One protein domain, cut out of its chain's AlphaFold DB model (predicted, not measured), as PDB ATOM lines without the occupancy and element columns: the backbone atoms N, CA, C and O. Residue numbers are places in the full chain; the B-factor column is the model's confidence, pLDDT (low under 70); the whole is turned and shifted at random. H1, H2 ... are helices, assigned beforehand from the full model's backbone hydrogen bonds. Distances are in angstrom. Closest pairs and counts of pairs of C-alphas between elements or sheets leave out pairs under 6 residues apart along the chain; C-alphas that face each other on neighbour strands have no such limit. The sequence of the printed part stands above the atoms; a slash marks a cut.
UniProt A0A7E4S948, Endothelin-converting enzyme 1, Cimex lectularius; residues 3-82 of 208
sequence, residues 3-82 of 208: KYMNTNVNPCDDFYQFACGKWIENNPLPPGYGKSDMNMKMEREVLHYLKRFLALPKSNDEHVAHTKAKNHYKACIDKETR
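What this domain is: This is residues 3 to 82 of the 208 residues of the protein "Endothelin-converting enzyme 1" of Cimex lectularius (UniProt A0A7E4S948). One long helix, H3, is the shaft of a loose, drawn-out model: its last residues meet the side of H4 in a rough T, while a loosely wound end of the first residues with the short helices H1 and H2 lies beyond its beginning. In that end, residues 3 to 14 run outward and the chain then folds back through H1 and H2, and a long link leads from H2 to H3. The printed part has 80 residues with five named helices, in the order H1, H2, H3, H4, H5, and no named strand; the class is all helix, with 46 residues in named helices. The whole is extended, with a radius of gyration of the C-alphas of 19.8 A. Its C-alphas span 59 by 29 by 15 A, only just a rod.

Where its parts are: Residues 3 to 14 hold no named element, and C-alpha 3 is at (-46.507, -41.724, 10.544). H1 is residues 15 to 20 and H2 residues 23 to 26. H3, residues 38 to 55, is the longest helix, 25.9 A from its first C-alpha at (-38.458, -49.971, 4.835) to its last at (-15.948, -38.702, -1.127). H4, residues 64 to 77, is 20.1 A long. H5, residues 79 to 82, ends with C-alpha 82 at (-15.053, -44.264, -18.338).

How they stand to each other: H1 and H2 meet only through their link, which is tight with 2 residues. H2 and H3 are apart, and H1 is apart from H3. H3 touches H4 with residues 54 to 55 alone, and H4 touches H3 with residues 69 to 74 alone. The closest C-alphas of the two are those of Leu 54 and Lys 70, 4.9 A apart. Their lines stand about perpendicular, at 78 degrees, and their centres are 16.3 A apart. H4 and H5 meet only through their link, and H3 and H5 are apart. In H1, H3 and H4 each O i to N i+4 pair is within hydrogen-bond range; H2 and H5, with 4 residues each, are too short for such a pair.

The domain as a whole: The two C-alphas farthest apart are those of Asp 13 and Asn 60, 60.2 A. Residues 42 to 50, which belong to H3, stand free, and so do residues 60 to 65. The link from H2 to H3 is long, with 11 residues, and that from H3 to H4 is short, with 8. The printed part has no cut. Its mean pLDDT is 93.0, and no printed residue is under 70.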
ATOM      1  N   LYS A   3     -46.629 -42.331  11.882       87.88
ATOM      2  CA  LYS A   3     -46.507 -41.724  10.544       87.88
ATOM      3  C   LYS A   3     -46.972 -42.644   9.401       87.88
ATOM      4  O   LYS A   3     -47.506 -42.140   8.424       87.88
ATOM      5  N   TYR A   4     -46.762 -43.957   9.509       91.12
ATOM      6  CA  TYR A   4     -47.028 -44.905   8.416       91.12
ATOM      7  C   TYR A   4     -48.318 -45.716   8.599       91.12
ATOM      8  O   TYR A   4     -48.728 -46.420   7.680       91.12
ATOM      9  N   MET A   5     -48.966 -45.584   9.760       93.88
ATOM     10  CA  MET A   5     -50.161 -46.342  10.119       93.88
ATOM     11  C   MET A   5     -51.432 -45.664   9.604       93.88
ATOM     12  O   MET A   5     -51.584 -44.441   9.710       93.88
ATOM     13  N   ASN A   6     -52.378 -46.463   9.120       94.88
ATOM     14  CA  ASN A   6     -53.736 -46.028   8.828       94.88
ATOM     15  C   ASN A   6     -54.687 -46.453   9.955       94.88
ATOM     16  O   ASN A   6     -55.279 -47.525   9.923       94.88
ATOM     17  N   THR A   7     -54.861 -45.586  10.952       93.75
ATOM     18  CA  THR A   7     -55.713 -45.856  12.126       93.75
ATOM     19  C   THR A   7     -57.212 -45.907  11.821       93.75
ATOM     20  O   THR A   7     -57.987 -46.197  12.723       93.75
ATOM     21  N   ASN A   8     -57.623 -45.613  10.584       95.00
ATOM     22  CA  ASN A   8     -59.017 -45.730  10.152       95.00
ATOM     23  C   ASN A   8     -59.382 -47.164   9.733       95.00
ATOM     24  O   ASN A   8     -60.553 -47.448   9.509       95.00
ATOM     25  N   VAL A   9     -58.392 -48.051   9.601       96.19
ATOM     26  CA  VAL A   9     -58.591 -49.466   9.275       96.19
ATOM     27  C   VAL A   9     -58.519 -50.279  10.561       96.19
ATOM     28  O   VAL A   9     -57.622 -50.078  11.376       96.19
ATOM     29  N   ASN A  10     -59.458 -51.197  10.760       96.81
ATOM     30  CA  ASN A  10     -59.417 -52.116  11.890       96.81
ATOM     31  C   ASN A  10     -58.285 -53.145  11.684       96.81
ATOM     32  O   ASN A  10     -58.284 -53.846  10.668       96.81
ATOM     33  N   PRO A  11     -57.329 -53.282  12.625       96.69
ATOM     34  CA  PRO A  11     -56.222 -54.229  12.495       96.69
ATOM     35  C   PRO A  11     -56.658 -55.697  12.402       96.69
ATOM     36  O   PRO A  11     -55.893 -56.503  11.882       96.69
ATOM     37  N   CYS A  12     -57.845 -56.049  12.908       97.44
ATOM     38  CA  CYS A  12     -58.373 -57.412  12.821       97.44
ATOM     39  C   CYS A  12     -58.892 -57.767  11.418       97.44
ATOM     40  O   CYS A  12     -58.981 -58.951  11.105       97.44
ATOM     41  N   ASP A  13     -59.208 -56.762  10.595       97.88
ATOM     42  CA  ASP A  13     -59.745 -56.955   9.244       97.88
ATOM     43  C   ASP A  13     -58.621 -56.905   8.195       97.88
ATOM     44  O   ASP A  13     -58.527 -57.777   7.335       97.88
ATOM     45  N   ASP A  14     -57.729 -55.911   8.290       97.31
ATOM     46  CA  ASP A  14     -56.541 -55.796   7.436       97.31
ATOM     47  C   ASP A  14     -55.378 -55.161   8.211       97.31
ATOM     48  O   ASP A  14     -55.200 -53.936   8.283       97.31
ATOM     49  N   PHE A  15     -54.552 -56.023   8.804       96.62
ATOM     50  CA  PHE A  15     -53.401 -55.586   9.585       96.62
ATOM     51  C   PHE A  15     -52.346 -54.863   8.734       96.62
ATOM     52  O   PHE A  15     -51.677 -53.953   9.232       96.62
ATOM     53  N   TYR A  16     -52.198 -55.225   7.452       95.06
ATOM     54  CA  TYR A  16     -51.231 -54.581   6.565       95.06
ATOM     55  C   TYR A  16     -51.634 -53.131   6.300       95.06
ATOM     56  O   TYR A  16     -50.811 -52.227   6.457       95.06
ATOM     57  N   GLN A  17     -52.899 -52.881   5.967       95.88
ATOM     58  CA  GLN A  17     -53.391 -51.521   5.759       95.88
ATOM     59  C   GLN A  17     -53.371 -50.706   7.049       95.88
ATOM     60  O   GLN A  17     -52.942 -49.551   7.029       95.88
ATOM     61  N   PHE A  18     -53.721 -51.295   8.193       95.94
ATOM     62  CA  PHE A  18     -53.579 -50.608   9.477       95.94
ATOM     63  C   PHE A  18     -52.125 -50.195   9.765       95.94
ATOM     64  O   PHE A  18     -51.861 -49.043  10.121       95.94
ATOM     65  N   ALA A  19     -51.162 -51.103   9.595       94.50
ATOM     66  CA  ALA A  19     -49.766 -50.855   9.948       94.50
ATOM     67  C   ALA A  19     -49.004 -50.009   8.907       94.50
ATOM     68  O   ALA A  19     -48.148 -49.200   9.280       94.50
ATOM     69  N   CYS A  20     -49.306 -50.189   7.618       93.50
ATOM     70  CA  CYS A  20     -48.527 -49.675   6.488       93.50
ATOM     71  C   CYS A  20     -49.337 -48.850   5.480       93.50
ATOM     72  O   CYS A  20     -48.748 -48.351   4.521       93.50
ATOM     73  N   GLY A  21     -50.646 -48.670   5.662       93.31
ATOM     74  CA  GLY A  21     -51.522 -48.055   4.657       93.31
ATOM     75  C   GLY A  21     -51.149 -46.624   4.260       93.31
ATOM     76  O   GLY A  21     -51.493 -46.190   3.169       93.31
ATOM     77  N   LYS A  22     -50.373 -45.902   5.086       93.50
ATOM     78  CA  LYS A  22     -49.834 -44.566   4.748       93.50
ATOM     79  C   LYS A  22     -48.374 -44.586   4.285       93.50
ATOM     80  O   LYS A  22     -47.757 -43.531   4.124       93.50
ATOM     81  N   TRP A  23     -47.763 -45.759   4.117       91.44
ATOM     82  CA  TRP A  23     -46.353 -45.884   3.733       91.44
ATOM     83  C   TRP A  23     -46.086 -45.285   2.355       91.44
ATOM     84  O   TRP A  23     -45.159 -44.487   2.229       91.44
ATOM     85  N   ILE A  24     -46.903 -45.645   1.362       84.62
ATOM     86  CA  ILE A  24     -46.723 -45.243  -0.041       84.62
ATOM     87  C   ILE A  24     -46.846 -43.721  -0.191       84.62
ATOM     88  O   ILE A  24     -46.007 -43.111  -0.846       84.62
ATOM     89  N   GLU A  25     -47.811 -43.097   0.492       88.19
ATOM     90  CA  GLU A  25     -47.986 -41.633   0.513       88.19
ATOM     91  C   GLU A  25     -46.746 -40.909   1.058       88.19
ATOM     92  O   GLU A  25     -46.332 -39.872   0.547       88.19
ATOM     93  N   ASN A  26     -46.127 -41.471   2.099       88.06
ATOM     94  CA  ASN A  26     -44.975 -40.871   2.770       88.06
ATOM     95  C   ASN A  26     -43.621 -41.266   2.161       88.06
ATOM     96  O   ASN A  26     -42.596 -40.694   2.542       88.06
ATOM     97  N   ASN A  27     -43.594 -42.273   1.288       88.81
ATOM     98  CA  ASN A  27     -42.385 -42.841   0.700       88.81
ATOM     99  C   ASN A  27     -42.665 -43.225  -0.760       88.81
ATOM    100  O   ASN A  27     -42.659 -44.417  -1.089       88.81
ATOM    101  N   PRO A  28     -42.917 -42.232  -1.636       89.00
ATOM    102  CA  PRO A  28     -43.143 -42.495  -3.047       89.00
ATOM    103  C   PRO A  28     -41.950 -43.238  -3.646       89.00
ATOM    104  O   PRO A  28     -40.800 -43.050  -3.231       89.00
ATOM    105  N   LEU A  29     -42.236 -44.096  -4.624       89.44
ATOM    106  CA  LEU A  29     -41.227 -44.900  -5.298       89.44
ATOM    107  C   LEU A  29     -40.204 -43.974  -5.980       89.44
ATOM    108  O   LEU A  29     -40.589 -43.202  -6.862       89.44
ATOM    109  N   PRO A  30     -38.917 -44.007  -5.587       86.62
ATOM    110  CA  PRO A  30     -37.929 -43.138  -6.208       86.62
ATOM    111  C   PRO A  30     -37.718 -43.516  -7.684       86.62
ATOM    112  O   PRO A  30     -37.838 -44.694  -8.034       86.62
ATOM    113  N   PRO A  31     -37.341 -42.559  -8.553       88.12
ATOM    114  CA  PRO A  31     -37.050 -42.850  -9.953       88.12
ATOM    115  C   PRO A  31     -36.013 -43.969 -10.104       88.12
ATOM    116  O   PRO A  31     -34.977 -43.961  -9.441       88.12
ATOM    117  N   GLY A  32     -36.297 -44.929 -10.986       85.50
ATOM    118  CA  GLY A  32     -35.415 -46.067 -11.264       85.50
ATOM    119  C   GLY A  32     -35.550 -47.255 -10.304       85.50
ATOM    120  O   GLY A  32     -34.881 -48.262 -10.509       85.50
ATOM    121  N   TYR A  33     -36.416 -47.179  -9.291       84.31
ATOM    122  CA  TYR A  33     -36.720 -48.311  -8.415       84.31
ATOM    123  C   TYR A  33     -38.020 -48.984  -8.857       84.31
ATOM    124  O   TYR A  33     -38.987 -48.303  -9.172       84.31
ATOM    125  N   GLY A  34     -38.057 -50.320  -8.849       86.12
ATOM    126  CA  GLY A  34     -39.279 -51.100  -9.114       86.12
ATOM    127  C   GLY A  34     -40.095 -51.432  -7.858       86.12
ATOM    128  O   GLY A  34     -41.243 -51.849  -7.956       86.12
ATOM    129  N   LYS A  35     -39.507 -51.253  -6.671       86.38
ATOM    130  CA  LYS A  35     -40.141 -51.439  -5.358       86.38
ATOM    131  C   LYS A  35     -39.457 -50.565  -4.303       86.38
ATOM    132  O   LYS A  35     -38.302 -50.175  -4.480       86.38
ATOM    133  N   SER A  36     -40.158 -50.252  -3.214       86.62
ATOM    134  CA  SER A  36     -39.589 -49.520  -2.076       86.62
ATOM    135  C   SER A  36     -40.257 -49.935  -0.769       86.62
ATOM    136  O   SER A  36     -41.401 -49.574  -0.492       86.62
ATOM    137  N   ASP A  37     -39.504 -50.647   0.058       89.38
ATOM    138  CA  ASP A  37     -39.878 -51.005   1.423       89.38
ATOM    139  C   ASP A  37     -38.983 -50.288   2.453       89.38
ATOM    140  O   ASP A  37     -38.122 -49.463   2.114       89.38
ATOM    141  N   MET A  38     -39.220 -50.566   3.736       89.94
ATOM    142  CA  MET A  38     -38.458 -49.971   4.835       89.94
ATOM    143  C   MET A  38     -36.969 -50.342   4.781       89.94
ATOM    144  O   MET A  38     -36.131 -49.484   5.055       89.94
ATOM    145  N   ASN A  39     -36.627 -51.572   4.389       91.31
ATOM    146  CA  ASN A  39     -35.237 -52.022   4.301       91.31
ATOM    147  C   ASN A  39     -34.506 -51.284   3.185       91.31
ATOM    148  O   ASN A  39     -33.448 -50.716   3.431       91.31
ATOM    149  N   MET A  40     -35.115 -51.178   2.003       91.00
ATOM    150  CA  MET A  40     -34.555 -50.412   0.890       91.00
ATOM    151  C   MET A  40     -34.419 -48.928   1.239       91.00
ATOM    152  O   MET A  40     -33.456 -48.279   0.835       91.00
ATOM    153  N   LYS A  41     -35.361 -48.358   2.005       90.31
ATOM    154  CA  LYS A  41     -35.214 -46.988   2.513       90.31
ATOM    155  C   LYS A  41     -33.995 -46.865   3.425       90.31
ATOM    156  O   LYS A  41     -33.210 -45.944   3.230       90.31
ATOM    157  N   MET A  42     -33.835 -47.764   4.394       92.06
ATOM    158  CA  MET A  42     -32.678 -47.758   5.296       92.06
ATOM    159  C   MET A  42     -31.366 -47.951   4.534       92.06
ATOM    160  O   MET A  42     -30.413 -47.216   4.772       92.06
ATOM    161  N   GLU A  43     -31.331 -48.871   3.573       93.06
ATOM    162  CA  GLU A  43     -30.175 -49.105   2.711       93.06
ATOM    163  C   GLU A  43     -29.779 -47.836   1.948       93.06
ATOM    164  O   GLU A  43     -28.608 -47.464   1.945       93.06
ATOM    165  N   ARG A  44     -30.745 -47.099   1.380       91.12
ATOM    166  CA  ARG A  44     -30.468 -45.814   0.712       91.12
ATOM    167  C   ARG A  44     -29.881 -44.768   1.658       91.12
ATOM    168  O   ARG A  44     -28.959 -44.059   1.260       91.12
ATOM    169  N   GLU A  45     -30.387 -44.667   2.888       92.12
ATOM    170  CA  GLU A  45     -29.826 -43.756   3.898       92.12
ATOM    171  C   GLU A  45     -28.375 -44.141   4.221       92.12
ATOM    172  O   GLU A  45     -27.483 -43.295   4.182       92.12
ATOM    173  N   VAL A  46     -28.103 -45.430   4.447       96.38
ATOM    174  CA  VAL A  46     -26.744 -45.941   4.694       96.38
ATOM    175  C   VAL A  46     -25.824 -45.656   3.506       96.38
ATOM    176  O   VAL A  46     -24.730 -45.122   3.692       96.38
ATOM    177  N   LEU A  47     -26.267 -45.937   2.279       94.12
ATOM    178  CA  LEU A  47     -25.512 -45.652   1.058       94.12
ATOM    179  C   LEU A  47     -25.213 -44.158   0.901       94.12
ATOM    180  O   LEU A  47     -24.133 -43.797   0.433       94.12
ATOM    181  N   HIS A  48     -26.118 -43.275   1.326       93.94
ATOM    182  CA  HIS A  48     -25.884 -41.830   1.327       93.94
ATOM    183  C   HIS A  48     -24.764 -41.426   2.292       93.94
ATOM    184  O   HIS A  48     -23.879 -40.649   1.916       93.94
ATOM    185  N   TYR A  49     -24.736 -41.990   3.502       95.75
ATOM    186  CA  TYR A  49     -23.629 -41.780   4.443       95.75
ATOM    187  C   TYR A  49     -22.310 -42.355   3.918       95.75
ATOM    188  O   TYR A  49     -21.289 -41.664   3.947       95.75
ATOM    189  N   LEU A  50     -22.329 -43.573   3.369       95.69
ATOM    190  CA  LEU A  50     -21.151 -44.209   2.775       95.69
ATOM    191  C   LEU A  50     -20.594 -43.387   1.612       95.69
ATOM    192  O   LEU A  50     -19.391 -43.149   1.544       95.69
ATOM    193  N   LYS A  51     -21.462 -42.881   0.730       95.88
ATOM    194  CA  LYS A  51     -21.069 -42.014  -0.384       95.88
ATOM    195  C   LYS A  51     -20.354 -40.756   0.107       95.88
ATOM    196  O   LYS A  51     -19.326 -40.381  -0.453       95.88
ATOM    197  N   ARG A  52     -20.876 -40.110   1.156       94.94
ATOM    198  CA  ARG A  52     -20.237 -38.935   1.771       94.94
ATOM    199  C   ARG A  52     -18.868 -39.287   2.335       94.94
ATOM    200  O   ARG A  52     -17.904 -38.596   2.027       94.94
ATOM    201  N   PHE A  53     -18.771 -40.377   3.093       93.69
ATOM    202  CA  PHE A  53     -17.511 -40.844   3.666       93.69
ATOM    203  C   PHE A  53     -16.456 -41.148   2.590       93.69
ATOM    204  O   PHE A  53     -15.315 -40.701   2.695       93.69
ATOM    205  N   LEU A  54     -16.840 -41.853   1.523       96.12
ATOM    206  CA  LEU A  54     -15.939 -42.225   0.430       96.12
ATOM    207  C   LEU A  54     -15.495 -41.026  -0.425       96.12
ATOM    208  O   LEU A  54     -14.442 -41.079  -1.063       96.12
ATOM    209  N   ALA A  55     -16.277 -39.943  -0.432       94.75
ATOM    210  CA  ALA A  55     -15.948 -38.702  -1.127       94.75
ATOM    211  C   ALA A  55     -14.986 -37.792  -0.345       94.75
ATOM    212  O   ALA A  55     -14.397 -36.890  -0.943       94.75
ATOM    213  N   LEU A  56     -14.807 -38.012   0.963       93.06
ATOM    214  CA  LEU A  56     -13.878 -37.222   1.771       93.06
ATOM    215  C   LEU A  56     -12.434 -37.361   1.258       93.06
ATOM    216  O   LEU A  56     -12.049 -38.424   0.749       93.06
ATOM    217  N   PRO A  57     -11.597 -36.319   1.426       90.38
ATOM    218  CA  PRO A  57     -10.167 -36.452   1.194       90.38
ATOM    219  C   PRO A  57      -9.581 -37.577   2.060       90.38
ATOM    220  O   PRO A  57     -10.158 -37.999   3.070       90.38
ATOM    221  N   LYS A  58      -8.447 -38.115   1.619       90.25
ATOM    222  CA  LYS A  58      -7.697 -39.087   2.417       90.25
ATOM    223  C   LYS A  58      -7.055 -38.347   3.588       90.25
ATOM    224  O   LYS A  58      -6.578 -37.231   3.397       90.25
ATOM    225  N   SER A  59      -7.062 -38.961   4.764       88.62
ATOM    226  CA  SER A  59      -6.264 -38.481   5.896       88.62
ATOM    227  C   SER A  59      -4.826 -38.989   5.765       88.62
ATOM    228  O   SER A  59      -4.602 -40.025   5.139       88.62
ATOM    229  N   ASN A  60      -3.868 -38.289   6.374       84.38
ATOM    230  CA  ASN A  60      -2.464 -38.711   6.393       84.38
ATOM    231  C   ASN A  60      -2.275 -40.041   7.144       84.38
ATOM    232  O   ASN A  60      -1.482 -40.869   6.711       84.38
ATOM    233  N   ASP A  61      -3.083 -40.286   8.180       89.81
ATOM    234  CA  ASP A  61      -3.041 -41.508   9.001       89.81
ATOM    235  C   ASP A  61      -4.149 -42.514   8.621       89.81
ATOM    236  O   ASP A  61      -4.627 -43.303   9.439       89.81
ATOM    237  N   GLU A  62      -4.642 -42.462   7.378       92.31
ATOM    238  CA  GLU A  62      -5.747 -43.314   6.938       92.31
ATOM    239  C   GLU A  62      -5.316 -44.772   6.717       92.31
ATOM    240  O   GLU A  62      -4.431 -45.075   5.915       92.31
ATOM    241  N   HIS A  63      -6.024 -45.707   7.362       95.56
ATOM    242  CA  HIS A  63      -5.800 -47.140   7.180       95.56
ATOM    243  C   HIS A  63      -5.899 -47.555   5.699       95.56
ATOM    244  O   HIS A  63      -6.799 -47.132   4.965       95.56
ATOM    245  N   VAL A  64      -5.014 -48.458   5.259       95.81
ATOM    246  CA  VAL A  64      -4.878 -48.864   3.846       95.81
ATOM    247  C   VAL A  64      -6.192 -49.344   3.215       95.81
ATOM    248  O   VAL A  64      -6.461 -49.067   2.046       95.81
ATOM    249  N   ALA A  65      -7.042 -50.022   3.990       95.88
ATOM    250  CA  ALA A  65      -8.341 -50.498   3.516       95.88
ATOM    251  C   ALA A  65      -9.284 -49.340   3.141       95.88
ATOM    252  O   ALA A  65      -9.925 -49.385   2.091       95.88
ATOM    253  N   HIS A  66      -9.322 -48.273   3.947       94.56
ATOM    254  CA  HIS A  66     -10.129 -47.086   3.657       94.56
ATOM    255  C   HIS A  66      -9.592 -46.354   2.427       94.56
ATOM    256  O   HIS A  66     -10.364 -45.998   1.536       94.56
ATOM    257  N   THR A  67      -8.266 -46.233   2.321       94.62
ATOM    258  CA  THR A  67      -7.608 -45.656   1.143       94.62
ATOM    259  C   THR A  67      -7.987 -46.404  -0.140       94.62
ATOM    260  O   THR A  67      -8.334 -45.773  -1.144       94.62
ATOM    261  N   LYS A  68      -7.969 -47.746  -0.122       95.75
ATOM    262  CA  LYS A  68      -8.386 -48.580  -1.264       95.75
ATOM    263  C   LYS A  68      -9.864 -48.381  -1.605       95.75
ATOM    264  O   LYS A  68     -10.179 -48.173  -2.775       95.75
ATOM    265  N   ALA A  69     -10.750 -48.372  -0.609       95.88
ATOM    266  CA  ALA A  69     -12.181 -48.148  -0.819       95.88
ATOM    267  C   ALA A  69     -12.467 -46.765  -1.437       95.88
ATOM    268  O   ALA A  69     -13.200 -46.664  -2.422       95.88
ATOM    269  N   LYS A  70     -11.827 -45.703  -0.927       95.88
ATOM    270  CA  LYS A  70     -11.939 -44.341  -1.478       95.88
ATOM    271  C   LYS A  70     -11.404 -44.245  -2.906       95.88
ATOM    272  O   LYS A  70     -12.028 -43.606  -3.749       95.88
ATOM    273  N   ASN A  71     -10.273 -44.887  -3.202       95.44
ATOM    274  CA  ASN A  71      -9.734 -44.947  -4.564       95.44
ATOM    275  C   ASN A  71     -10.692 -45.651  -5.525       95.44
ATOM    276  O   ASN A  71     -10.955 -45.135  -6.609       95.44
ATOM    277  N   HIS A  72     -11.239 -46.797  -5.115       95.56
ATOM    278  CA  HIS A  72     -12.193 -47.548  -5.922       95.56
ATOM    279  C   HIS A  72     -13.466 -46.731  -6.190       95.56
ATOM    280  O   HIS A  72     -13.913 -46.637  -7.332       95.56
ATOM    281  N   TYR A  73     -13.997 -46.052  -5.168       96.31
ATOM    282  CA  TYR A  73     -15.128 -45.137  -5.325       96.31
ATOM    283  C   TYR A  73     -14.827 -44.017  -6.330       96.31
ATOM    284  O   TYR A  73     -15.618 -43.801  -7.246       96.31
ATOM    285  N   LYS A  74     -13.671 -43.347  -6.211       95.69
ATOM    286  CA  LYS A  74     -13.249 -42.282  -7.138       95.69
ATOM    287  C   LYS A  74     -13.144 -42.778  -8.581       95.69
ATOM    288  O   LYS A  74     -13.662 -42.117  -9.473       95.69
ATOM    289  N   ALA A  75     -12.552 -43.955  -8.793       95.62
ATOM    290  CA  ALA A  75     -12.468 -44.575 -10.113       95.62
ATOM    291  C   ALA A  75     -13.855 -44.903 -10.700       95.62
ATOM    292  O   ALA A  75     -14.074 -44.742 -11.896       95.62
ATOM    293  N   CYS A  76     -14.812 -45.324  -9.865       95.50
ATOM    294  CA  CYS A  76     -16.176 -45.636 -10.298       95.50
ATOM    295  C   CYS A  76     -16.981 -44.381 -10.689       95.50
ATOM    296  O   CYS A  76     -17.708 -44.382 -11.688       95.50
ATOM    297  N   ILE A  77     -16.858 -43.288  -9.927       95.88
ATOM    298  CA  ILE A  77     -17.625 -42.060 -10.198       95.88
ATOM    299  C   ILE A  77     -17.036 -41.195 -11.316       95.88
ATOM    300  O   ILE A  77     -17.761 -40.350 -11.842       95.88
ATOM    301  N   ASP A  78     -15.776 -41.410 -11.699       97.19
ATOM    302  CA  ASP A  78     -15.136 -40.727 -12.824       97.19
ATOM    303  C   ASP A  78     -15.814 -41.132 -14.144       97.19
ATOM    304  O   ASP A  78     -15.631 -42.227 -14.680       97.19
ATOM    305  N   LYS A  79     -16.698 -40.261 -14.636       97.12
ATOM    306  CA  LYS A  79     -17.448 -40.487 -15.876       97.12
ATOM    307  C   LYS A  79     -16.609 -40.198 -17.112       97.12
ATOM    308  O   LYS A  79     -16.811 -40.877 -18.113       97.12
ATOM    309  N   GLU A  80     -15.687 -39.244 -17.041       97.69
ATOM    310  CA  GLU A  80     -14.896 -38.814 -18.193       97.69
ATOM    311  C   GLU A  80     -13.918 -39.911 -18.603       97.69
ATOM    312  O   GLU A  80     -13.915 -40.326 -19.760       97.69
ATOM    313  N   THR A  81     -13.190 -40.485 -17.638       96.81
ATOM    314  CA  THR A  81     -12.285 -41.615 -17.905       96.81
ATOM    315  C   THR A  81     -13.042 -42.853 -18.393       96.81
ATOM    316  O   THR A  81     -12.569 -43.571 -19.272       96.81
ATOM    317  N   ARG A  82     -14.240 -43.131 -17.858       95.69
ATOM    318  CA  ARG A  82     -15.053 -44.264 -18.338       95.69
ATOM    319  C   ARG A  82     -15.580 -44.037 -19.750       95.69
ATOM    320  O   ARG A  82     -15.571 -44.963 -20.554       95.69
TER     321      ARG A  82